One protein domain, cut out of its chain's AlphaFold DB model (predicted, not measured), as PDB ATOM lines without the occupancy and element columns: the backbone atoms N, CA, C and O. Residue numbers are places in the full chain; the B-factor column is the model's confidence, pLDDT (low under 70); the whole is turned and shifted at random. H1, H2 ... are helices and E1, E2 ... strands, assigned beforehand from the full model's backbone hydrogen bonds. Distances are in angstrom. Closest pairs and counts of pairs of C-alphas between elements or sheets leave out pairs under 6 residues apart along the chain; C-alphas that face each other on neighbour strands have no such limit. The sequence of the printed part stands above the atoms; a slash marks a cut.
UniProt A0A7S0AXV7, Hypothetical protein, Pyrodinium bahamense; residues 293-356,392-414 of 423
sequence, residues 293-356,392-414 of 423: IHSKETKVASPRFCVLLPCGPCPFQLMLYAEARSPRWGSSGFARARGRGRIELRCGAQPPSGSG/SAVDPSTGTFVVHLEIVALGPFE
ATOM      1  N   ILE A 293     270.153 144.075 192.240       96.38
ATOM      2  CA  ILE A 293     271.564 143.652 192.202       96.38
ATOM      3  C   ILE A 293     271.892 142.538 193.216       96.38
ATOM      4  O   ILE A 293     272.933 141.898 193.123       96.38
ATOM      5  N   HIS A 294     270.995 142.247 194.158       96.00
ATOM      6  CA  HIS A 294     271.082 141.061 195.020       96.00
ATOM      7  C   HIS A 294     270.265 139.874 194.483       96.00
ATOM      8  O   HIS A 294     270.232 138.807 195.097       96.00
ATOM      9  N   SER A 295     269.605 140.038 193.335       95.81
ATOM     10  CA  SER A 295     268.781 139.000 192.725       95.81
ATOM     11  C   SER A 295     269.605 138.038 191.857       95.81
ATOM     12  O   SER A 295     270.799 138.221 191.598       95.81
ATOM     13  N   LYS A 296     268.938 136.989 191.369       95.94
ATOM     14  CA  LYS A 296     269.500 136.052 190.384       95.94
ATOM     15  C   LYS A 296     269.462 136.605 188.950       95.94
ATOM     16  O   LYS A 296     269.901 135.915 188.035       95.94
ATOM     17  N   GLU A 297     268.942 137.815 188.738       95.75
ATOM     18  CA  GLU A 297     268.885 138.431 187.412       95.75
ATOM     19  C   GLU A 297     270.292 138.671 186.862       95.75
ATOM     20  O   GLU A 297     271.225 138.995 187.594       95.75
ATOM     21  N   THR A 298     270.455 138.497 185.554       96.19
ATOM     22  CA  THR A 298     271.728 138.725 184.853       96.19
ATOM     23  C   THR A 298     271.840 140.127 184.279       96.19
ATOM     24  O   THR A 298     272.949 140.584 184.003       96.19
ATOM     25  N   LYS A 299     270.699 140.789 184.074       96.94
ATOM     26  CA  LYS A 299     270.609 142.115 183.480       96.94
ATOM     27  C   LYS A 299     269.451 142.907 184.073       96.94
ATOM     28  O   LYS A 299     268.409 142.327 184.359       96.94
ATOM     29  N   VAL A 300     269.622 144.218 184.187       97.69
ATOM     30  CA  VAL A 300     268.568 145.170 184.569       97.69
ATOM     31  C   VAL A 300     268.563 146.291 183.538       97.69
ATOM     32  O   VAL A 300     269.625 146.795 183.191       97.69
ATOM     33  N   ALA A 301     267.389 146.670 183.042       97.62
ATOM     34  CA  ALA A 301     267.233 147.713 182.035       97.62
ATOM     35  C   ALA A 301     266.570 148.959 182.628       97.62
ATOM     36  O   ALA A 301     265.652 148.831 183.449       97.62
ATOM     37  N   SER A 302     266.998 150.144 182.197       97.94
ATOM     38  CA  SER A 302     266.296 151.393 182.488       97.94
ATOM     39  C   SER A 302     265.011 151.494 181.664       97.94
ATOM     40  O   SER A 302     264.884 150.826 180.629       97.94
ATOM     41  N   PRO A 303     264.066 152.367 182.046       96.75
ATOM     42  CA  PRO A 303     263.120 152.925 181.087       96.75
ATOM     43  C   PRO A 303     263.856 153.496 179.864       96.75
ATOM     44  O   PRO A 303     265.013 153.921 179.963       96.75
ATOM     45  N   ARG A 304     263.200 153.474 178.702       96.38
ATOM     46  CA  ARG A 304     263.735 154.117 177.495       96.38
ATOM     47  C   ARG A 304     263.638 155.634 177.646       96.38
ATOM     48  O   ARG A 304     262.657 156.125 178.194       96.38
ATOM     49  N   PHE A 305     264.626 156.350 177.133       95.69
ATOM     50  CA  PHE A 305     264.653 157.814 177.093       95.69
ATOM     51  C   PHE A 305     265.113 158.283 175.713       95.69
ATOM     52  O   PHE A 305     265.719 157.510 174.975       95.69
ATOM     53  N   CYS A 306     264.820 159.527 175.342       94.44
ATOM     54  CA  CYS A 306     265.173 160.064 174.027       94.44
ATOM     55  C   CYS A 306     266.276 161.107 174.158       94.44
ATOM     56  O   CYS A 306     266.213 161.984 175.014       94.44
ATOM     57  N   VAL A 307     267.274 161.037 173.286       92.56
ATOM     58  CA  VAL A 307     268.334 162.043 173.187       92.56
ATOM     59  C   VAL A 307     268.193 162.717 171.836       92.56
ATOM     60  O   VAL A 307     268.072 162.036 170.816       92.56
ATOM     61  N   LEU A 308     268.176 164.047 171.824       91.12
ATOM     62  CA  LEU A 308     268.159 164.805 170.584       91.12
ATOM     63  C   LEU A 308     269.566 164.776 169.981       91.12
ATOM     64  O   LEU A 308     270.490 165.363 170.536       91.12
ATOM     65  N   LEU A 309     269.730 164.044 168.882       90.50
ATOM     66  CA  LEU A 309     270.957 164.043 168.087       90.50
ATOM     67  C   LEU A 309     270.777 164.963 166.871       90.50
ATOM     68  O   LEU A 309     269.637 165.285 166.523       90.50
ATOM     69  N   PRO A 310     271.858 165.336 166.160       88.31
ATOM     70  CA  PRO A 310     271.748 166.101 164.917       88.31
ATOM     71  C   PRO A 310     270.844 165.449 163.859       88.31
ATOM     72  O   PRO A 310     270.216 166.143 163.068       88.31
ATOM     73  N   CYS A 311     270.739 164.116 163.862       89.56
ATOM     74  CA  CYS A 311     269.850 163.361 162.976       89.56
ATOM     75  C   CYS A 311     268.402 163.231 163.486       89.56
ATOM     76  O   CYS A 311     267.604 162.527 162.871       89.56
ATOM     77  N   GLY A 312     268.070 163.856 164.618       91.06
ATOM     78  CA  GLY A 312     266.761 163.801 165.260       91.06
ATOM     79  C   GLY A 312     266.741 163.031 166.589       91.06
ATOM     80  O   GLY A 312     267.774 162.540 167.063       91.06
ATOM     81  N   PRO A 313     265.562 162.934 167.230       93.06
ATOM     82  CA  PRO A 313     265.394 162.224 168.494       93.06
ATOM     83  C   PRO A 313     265.706 160.732 168.347       93.06
ATOM     84  O   PRO A 313     265.056 160.023 167.582       93.06
ATOM     85  N   CYS A 314     266.672 160.240 169.117       94.12
ATOM     86  CA  CYS A 314     267.061 158.834 169.122       94.12
ATOM     87  C   CYS A 314     266.729 158.189 170.476       94.12
ATOM     88  O   CYS A 314     267.092 158.743 171.518       94.12
ATOM     89  N   PRO A 315     266.052 157.026 170.501       96.56
ATOM     90  CA  PRO A 315     265.760 156.324 171.740       96.56
ATOM     91  C   PRO A 315     267.013 155.615 172.266       96.56
ATOM     92  O   PRO A 315     267.696 154.900 171.534       96.56
ATOM     93  N   PHE A 316     267.270 155.748 173.559       97.06
ATOM     94  CA  PHE A 316     268.358 155.108 174.286       97.06
ATOM     95  C   PHE A 316     267.843 154.350 175.512       97.06
ATOM     96  O   PHE A 316     266.738 154.578 176.013       97.06
ATOM     97  N   GLN A 317     268.654 153.404 175.979       98.00
ATOM     98  CA  GLN A 317     268.396 152.607 177.171       98.00
ATOM     99  C   GLN A 317     269.715 152.257 177.866       98.00
ATOM    100  O   GLN A 317     270.666 151.822 177.213       98.00
ATOM    101  N   LEU A 318     269.762 152.408 179.190       98.31
ATOM    102  CA  LEU A 318     270.859 151.915 180.018       98.31
ATOM    103  C   LEU A 318     270.595 150.466 180.430       98.31
ATOM    104  O   LEU A 318     269.473 150.087 180.774       98.31
ATOM    105  N   MET A 319     271.647 149.657 180.420       98.12
ATOM    106  CA  MET A 319     271.602 148.239 180.745       98.12
ATOM    107  C   MET A 319     272.709 147.901 181.739       98.12
ATOM    108  O   MET A 319     273.892 148.053 181.446       98.12
ATOM    109  N   LEU A 320     272.344 147.389 182.910       97.81
ATOM    110  CA  LEU A 320     273.288 146.779 183.840       97.81
ATOM    111  C   LEU A 320     273.436 145.305 183.486       97.81
ATOM    112  O   LEU A 320     272.430 144.629 183.274       97.81
ATOM    113  N   TYR A 321     274.659 144.790 183.501       97.25
ATOM    114  CA  TYR A 321     274.951 143.368 183.342       97.25
ATOM    115  C   TYR A 321     275.798 142.872 184.502       97.25
ATOM    116  O   TYR A 321     276.812 143.486 184.834       97.25
ATOM    117  N   ALA A 322     275.426 141.731 185.073       96.38
ATOM    118  CA  ALA A 322     276.246 141.050 186.064       96.38
ATOM    119  C   ALA A 322     277.550 140.553 185.418       96.38
ATOM    120  O   ALA A 322     277.522 139.913 184.362       96.38
ATOM    121  N   GLU A 323     278.693 140.815 186.054       94.00
ATOM    122  CA  GLU A 323     280.002 140.357 185.577       94.00
ATOM    123  C   GLU A 323     280.584 139.345 186.564       94.00
ATOM    124  O   GLU A 323     280.905 139.647 187.715       94.00
ATOM    125  N   ALA A 324     280.701 138.102 186.105       87.56
ATOM    126  CA  ALA A 324     281.303 137.037 186.884       87.56
ATOM    127  C   ALA A 324     282.780 137.344 187.169       87.56
ATOM    128  O   ALA A 324     283.541 137.657 186.257       87.56
ATOM    129  N   ARG A 325     283.223 137.145 188.417       80.62
ATOM    130  CA  ARG A 325     284.645 137.287 188.783       80.62
ATOM    131  C   ARG A 325     285.544 136.299 188.029       80.62
ATOM    132  O   ARG A 325     286.727 136.567 187.846       80.62
ATOM    133  N   SER A 326     285.013 135.142 187.637       82.75
ATOM    134  CA  SER A 326     285.756 134.153 186.863       82.75
ATOM    135  C   SER A 326     284.872 133.496 185.797       82.75
ATOM    136  O   SER A 326     283.726 133.134 186.079       82.75
ATOM    137  N   PRO A 327     285.400 133.284 184.577       77.44
ATOM    138  CA  PRO A 327     284.659 132.634 183.495       77.44
ATOM    139  C   PRO A 327     284.364 131.158 183.797       77.44
ATOM    140  O   PRO A 327     283.429 130.586 183.250       77.44
ATOM    141  N   ARG A 328     285.133 130.538 184.703       82.69
ATOM    142  CA  ARG A 328     284.982 129.124 185.073       82.69
ATOM    143  C   ARG A 328     283.726 128.832 185.892       82.69
ATOM    144  O   ARG A 328     283.308 127.684 185.933       82.69
ATOM    145  N   TRP A 329     283.134 129.834 186.549       73.06
ATOM    146  CA  TRP A 329     282.094 129.595 187.557       73.06
ATOM    147  C   TRP A 329     280.654 129.841 187.096       73.06
ATOM    148  O   TRP A 329     279.772 130.014 187.937       73.06
ATOM    149  N   GLY A 330     280.394 129.867 185.780       70.56
ATOM    150  CA  GLY A 330     279.031 129.862 185.220       70.56
ATOM    151  C   GLY A 330     278.080 130.877 185.869       70.56
ATOM    152  O   GLY A 330     276.923 130.569 186.163       70.56
ATOM    153  N   SER A 331     278.586 132.059 186.224       63.28
ATOM    154  CA  SER A 331     277.860 132.996 187.080       63.28
ATOM    155  C   SER A 331     276.865 133.805 186.252       63.28
ATOM    156  O   SER A 331     277.164 134.902 185.785       63.28
ATOM    157  N   SER A 332     275.658 133.264 186.108       73.81
ATOM    158  CA  SER A 332     274.481 134.004 185.674       73.81
ATOM    159  C   SER A 332     273.789 134.614 186.900       73.81
ATOM    160  O   SER A 332     272.968 133.980 187.554       73.81
ATOM    161  N   GLY A 333     274.170 135.841 187.265       94.00
ATOM    162  CA  GLY A 333     273.355 136.673 188.155       94.00
ATOM    163  C   GLY A 333     274.137 137.677 188.999       94.00
ATOM    164  O   GLY A 333     275.276 137.403 189.388       94.00
ATOM    165  N   PHE A 334     273.521 138.814 189.334       95.50
ATOM    166  CA  PHE A 334     274.154 139.840 190.173       95.50
ATOM    167  C   PHE A 334     274.501 139.326 191.578       95.50
ATOM    168  O   PHE A 334     275.587 139.620 192.082       95.50
ATOM    169  N   ALA A 335     273.661 138.459 192.159       94.25
ATOM    170  CA  ALA A 335     273.954 137.789 193.427       94.25
ATOM    171  C   ALA A 335     275.292 137.025 193.390       94.25
ATOM    172  O   ALA A 335     276.092 137.104 194.322       94.25
ATOM    173  N   ARG A 336     275.575 136.311 192.291       93.56
ATOM    174  CA  ARG A 336     276.833 135.561 192.115       93.56
ATOM    175  C   ARG A 336     278.014 136.473 191.792       93.56
ATOM    176  O   ARG A 336     279.131 136.208 192.238       93.56
ATOM    177  N   ALA A 337     277.764 137.561 191.069       94.50
ATOM    178  CA  ALA A 337     278.760 138.587 190.784       94.50
ATOM    179  C   ALA A 337     279.137 139.434 192.020       94.50
ATOM    180  O   ALA A 337     280.137 140.157 191.981       94.50
ATOM    181  N   ARG A 338     278.389 139.297 193.129       94.31
ATOM    182  CA  ARG A 338     278.494 140.124 194.345       94.31
ATOM    183  C   ARG A 338     278.296 141.605 194.020       94.31
ATOM    184  O   ARG A 338     279.148 142.420 194.344       94.31
ATOM    185  N   GLY A 339     277.242 141.899 193.258       93.62
ATOM    186  CA  GLY A 339     276.919 143.258 192.828       93.62
ATOM    187  C   GLY A 339     277.905 143.877 191.839       93.62
ATOM    188  O   GLY A 339     277.759 145.046 191.518       93.62
ATOM    189  N   ARG A 340     278.882 143.136 191.307       95.56
ATOM    190  CA  ARG A 340     279.791 143.662 190.280       95.56
ATOM    191  C   ARG A 340     279.265 143.450 188.872       95.56
ATOM    192  O   ARG A 340     278.560 142.476 188.589       95.56
ATOM    193  N   GLY A 341     279.634 144.346 187.968       96.00
ATOM    194  CA  GLY A 341     279.147 144.262 186.606       96.00
ATOM    195  C   GLY A 341     279.683 145.288 185.633       96.00
ATOM    196  O   GLY A 341     280.715 145.917 185.848       96.00
ATOM    197  N   ARG A 342     278.943 145.455 184.543       96.88
ATOM    198  CA  ARG A 342     279.177 146.493 183.542       96.88
ATOM    199  C   ARG A 342     277.892 147.249 183.236       96.88
ATOM    200  O   ARG A 342     276.804 146.695 183.401       96.88
ATOM    201  N   ILE A 343     278.037 148.488 182.789       98.00
ATOM    202  CA  ILE A 343     276.933 149.335 182.330       98.00
ATOM    203  C   ILE A 343     277.073 149.479 180.819       98.00
ATOM    204  O   ILE A 343     278.157 149.805 180.340       98.00
ATOM    205  N   GLU A 344     276.006 149.228 180.072       98.12
ATOM    206  CA  GLU A 344     275.941 149.452 178.630       98.12
ATOM    207  C   GLU A 344     274.897 150.521 178.307       98.12
ATOM    208  O   GLU A 344     273.772 150.473 178.806       98.12
ATOM    209  N   LEU A 345     275.267 151.466 177.449       98.12
ATOM    210  CA  LEU A 345     274.348 152.379 176.788       98.12
ATOM    211  C   LEU A 345     273.974 151.775 175.435       98.12
ATOM    212  O   LEU A 345     274.847 151.463 174.624       98.12
ATOM    213  N   ARG A 346     272.677 151.591 175.191       97.88
ATOM    214  CA  ARG A 346     272.145 151.009 173.957       97.88
ATOM    215  C   ARG A 346     271.274 152.018 173.226       97.88
ATOM    216  O   ARG A 346     270.370 152.586 173.833       97.88
ATOM    217  N   CYS A 347     271.497 152.174 171.927       97.12
ATOM    218  CA  CYS A 347     270.584 152.876 171.037       97.12
ATOM    219  C   CYS A 347     269.493 151.906 170.555       97.12
ATOM    220  O   CYS A 347     269.770 150.781 170.125       97.12
ATOM    221  N   GLY A 348     268.235 152.314 170.701       95.69
ATOM    222  CA  GLY A 348     267.053 151.555 170.293       95.69
ATOM    223  C   GLY A 348     266.691 151.728 168.818       95.69
ATOM    224  O   GLY A 348     265.885 150.956 168.309       95.69
ATOM    225  N   ALA A 349     267.289 152.712 168.148       94.44
ATOM    226  CA  ALA A 349     267.199 152.922 166.710       94.44
ATOM    227  C   ALA A 349     268.601 152.828 166.102       94.44
ATOM    228  O   ALA A 349     269.594 153.057 166.789       94.44
ATOM    229  N   GLN A 350     268.692 152.479 164.822       92.75
ATOM    230  CA  GLN A 350     269.944 152.600 164.086       92.75
ATOM    231  C   GLN A 350     269.988 154.012 163.493       92.75
ATOM    232  O   GLN A 350     269.205 154.292 162.582       92.75
ATOM    233  N   PRO A 351     270.824 154.924 164.019       91.38
ATOM    234  CA  PRO A 351     270.914 156.261 163.459       91.38
ATOM    235  C   PRO A 351     271.553 156.184 162.060       91.38
ATOM    236  O   PRO A 351     272.334 155.263 161.788       91.38
ATOM    237  N   PRO A 352     271.221 157.115 161.147       90.25
ATOM    238  CA  PRO A 352     271.766 157.106 159.794       90.25
ATOM    239  C   PRO A 352     273.295 157.216 159.829       90.25
ATOM    240  O   PRO A 352     273.870 157.836 160.729       90.25
ATOM    241  N   SER A 353     273.968 156.615 158.849       89.19
ATOM    242  CA  SER A 353     275.423 156.728 158.719       89.19
ATOM    243  C   SER A 353     275.830 158.201 158.620       89.19
ATOM    244  O   SER A 353     275.264 158.947 157.826       89.19
ATOM    245  N   GLY A 354     276.799 158.623 159.436       84.38
ATOM    246  CA  GLY A 354     277.239 160.024 159.485       84.38
ATOM    247  C   GLY A 354     276.401 160.936 160.391       84.38
ATOM    248  O   GLY A 354     276.587 162.146 160.360       84.38
ATOM    249  N   SER A 355     275.529 160.375 161.232       84.19
ATOM    250  CA  SER A 355     274.744 161.101 162.251       84.19
ATOM    251  C   SER A 355     275.571 161.813 163.333       84.19
ATOM    252  O   SER A 355     275.009 162.580 164.113       84.19
ATOM    253  N   GLY A 356     276.888 161.598 163.358       83.38
ATOM    254  CA  GLY A 356     277.785 162.099 164.393       83.38
ATOM    255  C   GLY A 356     277.903 161.113 165.553       83.38
ATOM    256  O   GLY A 356     276.958 160.414 165.913       83.38
ATOM    257  N   SER A 392     278.713 148.694 196.313       97.38
ATOM    258  CA  SER A 392     279.316 149.821 197.036       97.38
ATOM    259  C   SER A 392     278.654 151.171 196.749       97.38
ATOM    260  O   SER A 392     278.839 152.100 197.524       97.38
ATOM    261  N   ALA A 393     277.876 151.285 195.669       97.81
ATOM    262  CA  ALA A 393     277.109 152.491 195.350       97.81
ATOM    263  C   ALA A 393     275.722 152.543 196.013       97.81
ATOM    264  O   ALA A 393     275.021 153.540 195.857       97.81
ATOM    265  N   VAL A 394     275.289 151.469 196.689       97.94
ATOM    266  CA  VAL A 394     273.994 151.444 197.379       97.94
ATOM    267  C   VAL A 394     274.052 152.364 198.586       97.94
ATOM    268  O   VAL A 394     274.796 152.104 199.530       97.94
ATOM    269  N   ASP A 395     273.193 153.372 198.592       97.75
ATOM    270  CA  ASP A 395     272.911 154.142 199.790       97.75
ATOM    271  C   ASP A 395     272.151 153.247 200.793       97.75
ATOM    272  O   ASP A 395     271.059 152.748 200.480       97.75
ATOM    273  N   PRO A 396     272.705 153.010 201.998       97.19
ATOM    274  CA  PRO A 396     272.105 152.121 202.986       97.19
ATOM    275  C   PRO A 396     270.772 152.644 203.532       97.19
ATOM    276  O   PRO A 396     269.972 151.840 204.013       97.19
ATOM    277  N   SER A 397     270.519 153.954 203.461       97.25
ATOM    278  CA  SER A 397     269.293 154.555 203.993       97.25
ATOM    279  C   SER A 397     268.090 154.313 203.076       97.25
ATOM    280  O   SER A 397     267.025 153.905 203.542       97.25
ATOM    281  N   THR A 398     268.266 154.479 201.762       97.00
ATOM    282  CA  THR A 398     267.205 154.250 200.768       97.00
ATOM    283  C   THR A 398     267.179 152.820 200.232       97.00
ATOM    284  O   THR A 398     266.163 152.365 199.695       97.00
ATOM    285  N   GLY A 399     268.291 152.088 200.339       97.12
ATOM    286  CA  GLY A 399     268.462 150.793 199.689       97.12
ATOM    287  C   GLY A 399     268.443 150.905 198.162       97.12
ATOM    288  O   GLY A 399     268.008 149.967 197.480       97.12
ATOM    289  N   THR A 400     268.884 152.038 197.618       97.50
ATOM    290  CA  THR A 400     268.949 152.309 196.178       97.50
ATOM    291  C   THR A 400     270.306 152.886 195.787       97.50
ATOM    292  O   THR A 400     271.086 153.282 196.644       97.50
ATOM    293  N   PHE A 401     270.608 152.900 194.493       97.69
ATOM    294  CA  PHE A 401     271.730 153.652 193.936       97.69
ATOM    295  C   PHE A 401     271.287 154.362 192.661       97.69
ATOM    296  O   PHE A 401     270.344 153.920 191.996       97.69
ATOM    297  N   VAL A 402     271.974 155.446 192.305       98.00
ATOM    298  CA  VAL A 402     271.672 156.240 191.109       98.00
ATOM    299  C   VAL A 402     272.778 156.053 190.081       98.00
ATOM    300  O   VAL A 402     273.959 156.231 190.379       98.00
ATOM    301  N   VAL A 403     272.385 155.693 188.862       98.06
ATOM    302  CA  VAL A 403     273.242 155.762 187.678       98.06
ATOM    303  C   VAL A 403     273.043 157.138 187.059       98.06
ATOM    304  O   VAL A 403     271.925 157.471 186.662       98.06
ATOM    305  N   HIS A 404     274.109 157.926 186.969       98.00
ATOM    306  CA  HIS A 404     274.089 159.209 186.274       98.00
ATOM    307  C   HIS A 404     274.828 159.069 184.948       98.00
ATOM    308  O   HIS A 404     275.969 158.613 184.875       98.00
ATOM    309  N   LEU A 405     274.113 159.399 183.882       97.81
ATOM    310  CA  LEU A 405     274.601 159.411 182.517       97.81
ATOM    311  C   LEU A 405     274.602 160.853 182.035       97.81
ATOM    312  O   LEU A 405     273.581 161.537 182.065       97.81
ATOM    313  N   GLU A 406     275.748 161.283 181.546       97.31
ATOM    314  CA  GLU A 406     275.912 162.541 180.845       97.31
ATOM    315  C   GLU A 406     276.179 162.244 179.375       97.31
ATOM    316  O   GLU A 406     277.058 161.446 179.066       97.31
ATOM    317  N   ILE A 407     275.446 162.885 178.473       96.62
ATOM    318  CA  ILE A 407     275.624 162.747 177.030       96.62
ATOM    319  C   ILE A 407     275.878 164.124 176.444       96.62
ATOM    320  O   ILE A 407     275.119 165.055 176.700       96.62
ATOM    321  N   VAL A 408     276.913 164.213 175.618       95.75
ATOM    322  CA  VAL A 408     277.228 165.352 174.768       95.75
ATOM    323  C   VAL A 408     277.114 164.883 173.322       95.75
ATOM    324  O   VAL A 408     277.884 164.023 172.876       95.75
ATOM    325  N   ALA A 409     276.130 165.409 172.596       92.19
ATOM    326  CA  ALA A 409     276.026 165.178 171.162       92.19
ATOM    327  C   ALA A 409     277.207 165.882 170.484       92.19
ATOM    328  O   ALA A 409     277.393 167.087 170.650       92.19
ATOM    329  N   LEU A 410     278.030 165.141 169.739       88.12
ATOM    330  CA  LEU A 410     278.965 165.803 168.842       88.12
ATOM    331  C   LEU A 410     278.106 166.280 167.676       88.12
ATOM    332  O   LEU A 410     277.433 165.469 167.037       88.12
ATOM    333  N   GLY A 411     278.070 167.594 167.452       77.81
ATOM    334  CA  GLY A 411     277.402 168.164 166.285       77.81
ATOM    335  C   GLY A 411     277.843 167.450 165.001       77.81
ATOM    336  O   GLY A 411     278.869 166.751 165.008       77.81
ATOM    337  N   PRO A 412     277.091 167.599 163.892       66.38
ATOM    338  CA  PRO A 412     277.533 167.053 162.618       66.38
ATOM    339  C   PRO A 412     278.974 167.510 162.436       66.38
ATOM    340  O   PRO A 412     279.286 168.671 162.701       66.38
ATOM    341  N   PHE A 413     279.861 166.567 162.115       56.25
ATOM    342  CA  PHE A 413     281.262 166.849 161.841       56.25
ATOM    343  C   PHE A 413     281.252 167.715 160.575       56.25
ATOM    344  O   PHE A 413     281.415 167.196 159.472       56.25
ATOM    345  N   GLU A 414     280.919 169.005 160.707       57.38
ATOM    346  CA  GLU A 414     280.932 169.971 159.625       57.38
ATOM    347  C   GLU A 414     282.333 169.866 159.081       57.38
ATOM    348  O   GLU A 414     283.317 170.116 159.784       57.38
TER     349      GLU A 414
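This is residues 293 to 356 and 392 to 414 of the 423 residues of the protein "Hypothetical protein" of Pyrodinium bahamense (UniProt A0A7S0AXV7). A narrow, strongly twisted sheet is built along one long strand, E3, with the short strands E1 and E2 one after the other along one side of it and E4 along the other; the small helix H1 is at the end of the sheet where E1 lies, and the long strand E5 runs separately, coming close to the sheet at the end of E2. The printed part has 87 residues, with five named strands and one named helix in the order E1, E2, E3, H1, E4, E5. The sheet is branched and its neighbour pairs are antiparallel; the class is mostly strand, though only 41 residues, under half, are in named elements. The whole is loose, with a radius of gyration of the C-alphas of 16.5 A, and flat, spanning 47 by 35 by 19 A.

E1 is residues 299 to 301, beginning at C-alpha 299 at (270.609, 142.115, 183.480). E2 is residues 305 to 309, 12.6 A from first to last C-alpha. E3, the longest strand, is residues 312 to 322, 32.3 A long, beginning at C-alpha 312 at (266.761, 163.801, 165.260). H1 is residues 334 to 337. E4 is residues 340 to 347, 23.2 A long. E5 is residues 400 to 409, 29.0 A long, ending at C-alpha 409 at (276.026, 165.178, 171.162).

E3 has three neighbours in staggered pairing. E1, beside residues 318 to 321, and E2, beside residues 312 to 316, lie on one side of E3, and E4, beside residues 315 to 322, on the other side. E1 and E3 are antiparallel at 152 degrees, with N 320 and O 300 within hydrogen-bond range at 2.8 A. E2 and E3 form a hairpin, antiparallel at 131 degrees, with N 316 and O 305 at 2.7 A. E3 and E4 are antiparallel at 162 degrees, with N 319 and O 344 at 2.8 A. H1 is on the sheet at a height over the sheet of 5.5 A; it lies over none of the strands, but only just, as 2 of its 4 C-alphas fall on E3. The closest C-alphas of E3 and H1, those of Ala 322 and Phe 334, are 4.8 A apart. H1 is too short for an O i to N i+4 pair; its one O i to N i+3 pair is within range. E5 pairs with no named strand and is apart from E1, E3, E4 and H1. The closest C-alphas of E2 and E5, those of Leu 309 and Ala 409, are 6.0 A apart.

The two C-alphas farthest apart, those of Trp 329 and Glu 414, are 49.1 A apart. Residues 357 to 391 are not printed, and C-alphas 356 and 392 are 34.9 A apart across the cut, in the link from E4 to E5. Of the links that are printed whole, E3 to H1 is long, with 11 residues, and the others are tight. Mean pLDDT of the printed part is 91.8; residue 331 and residues 412 to 414 are under 70.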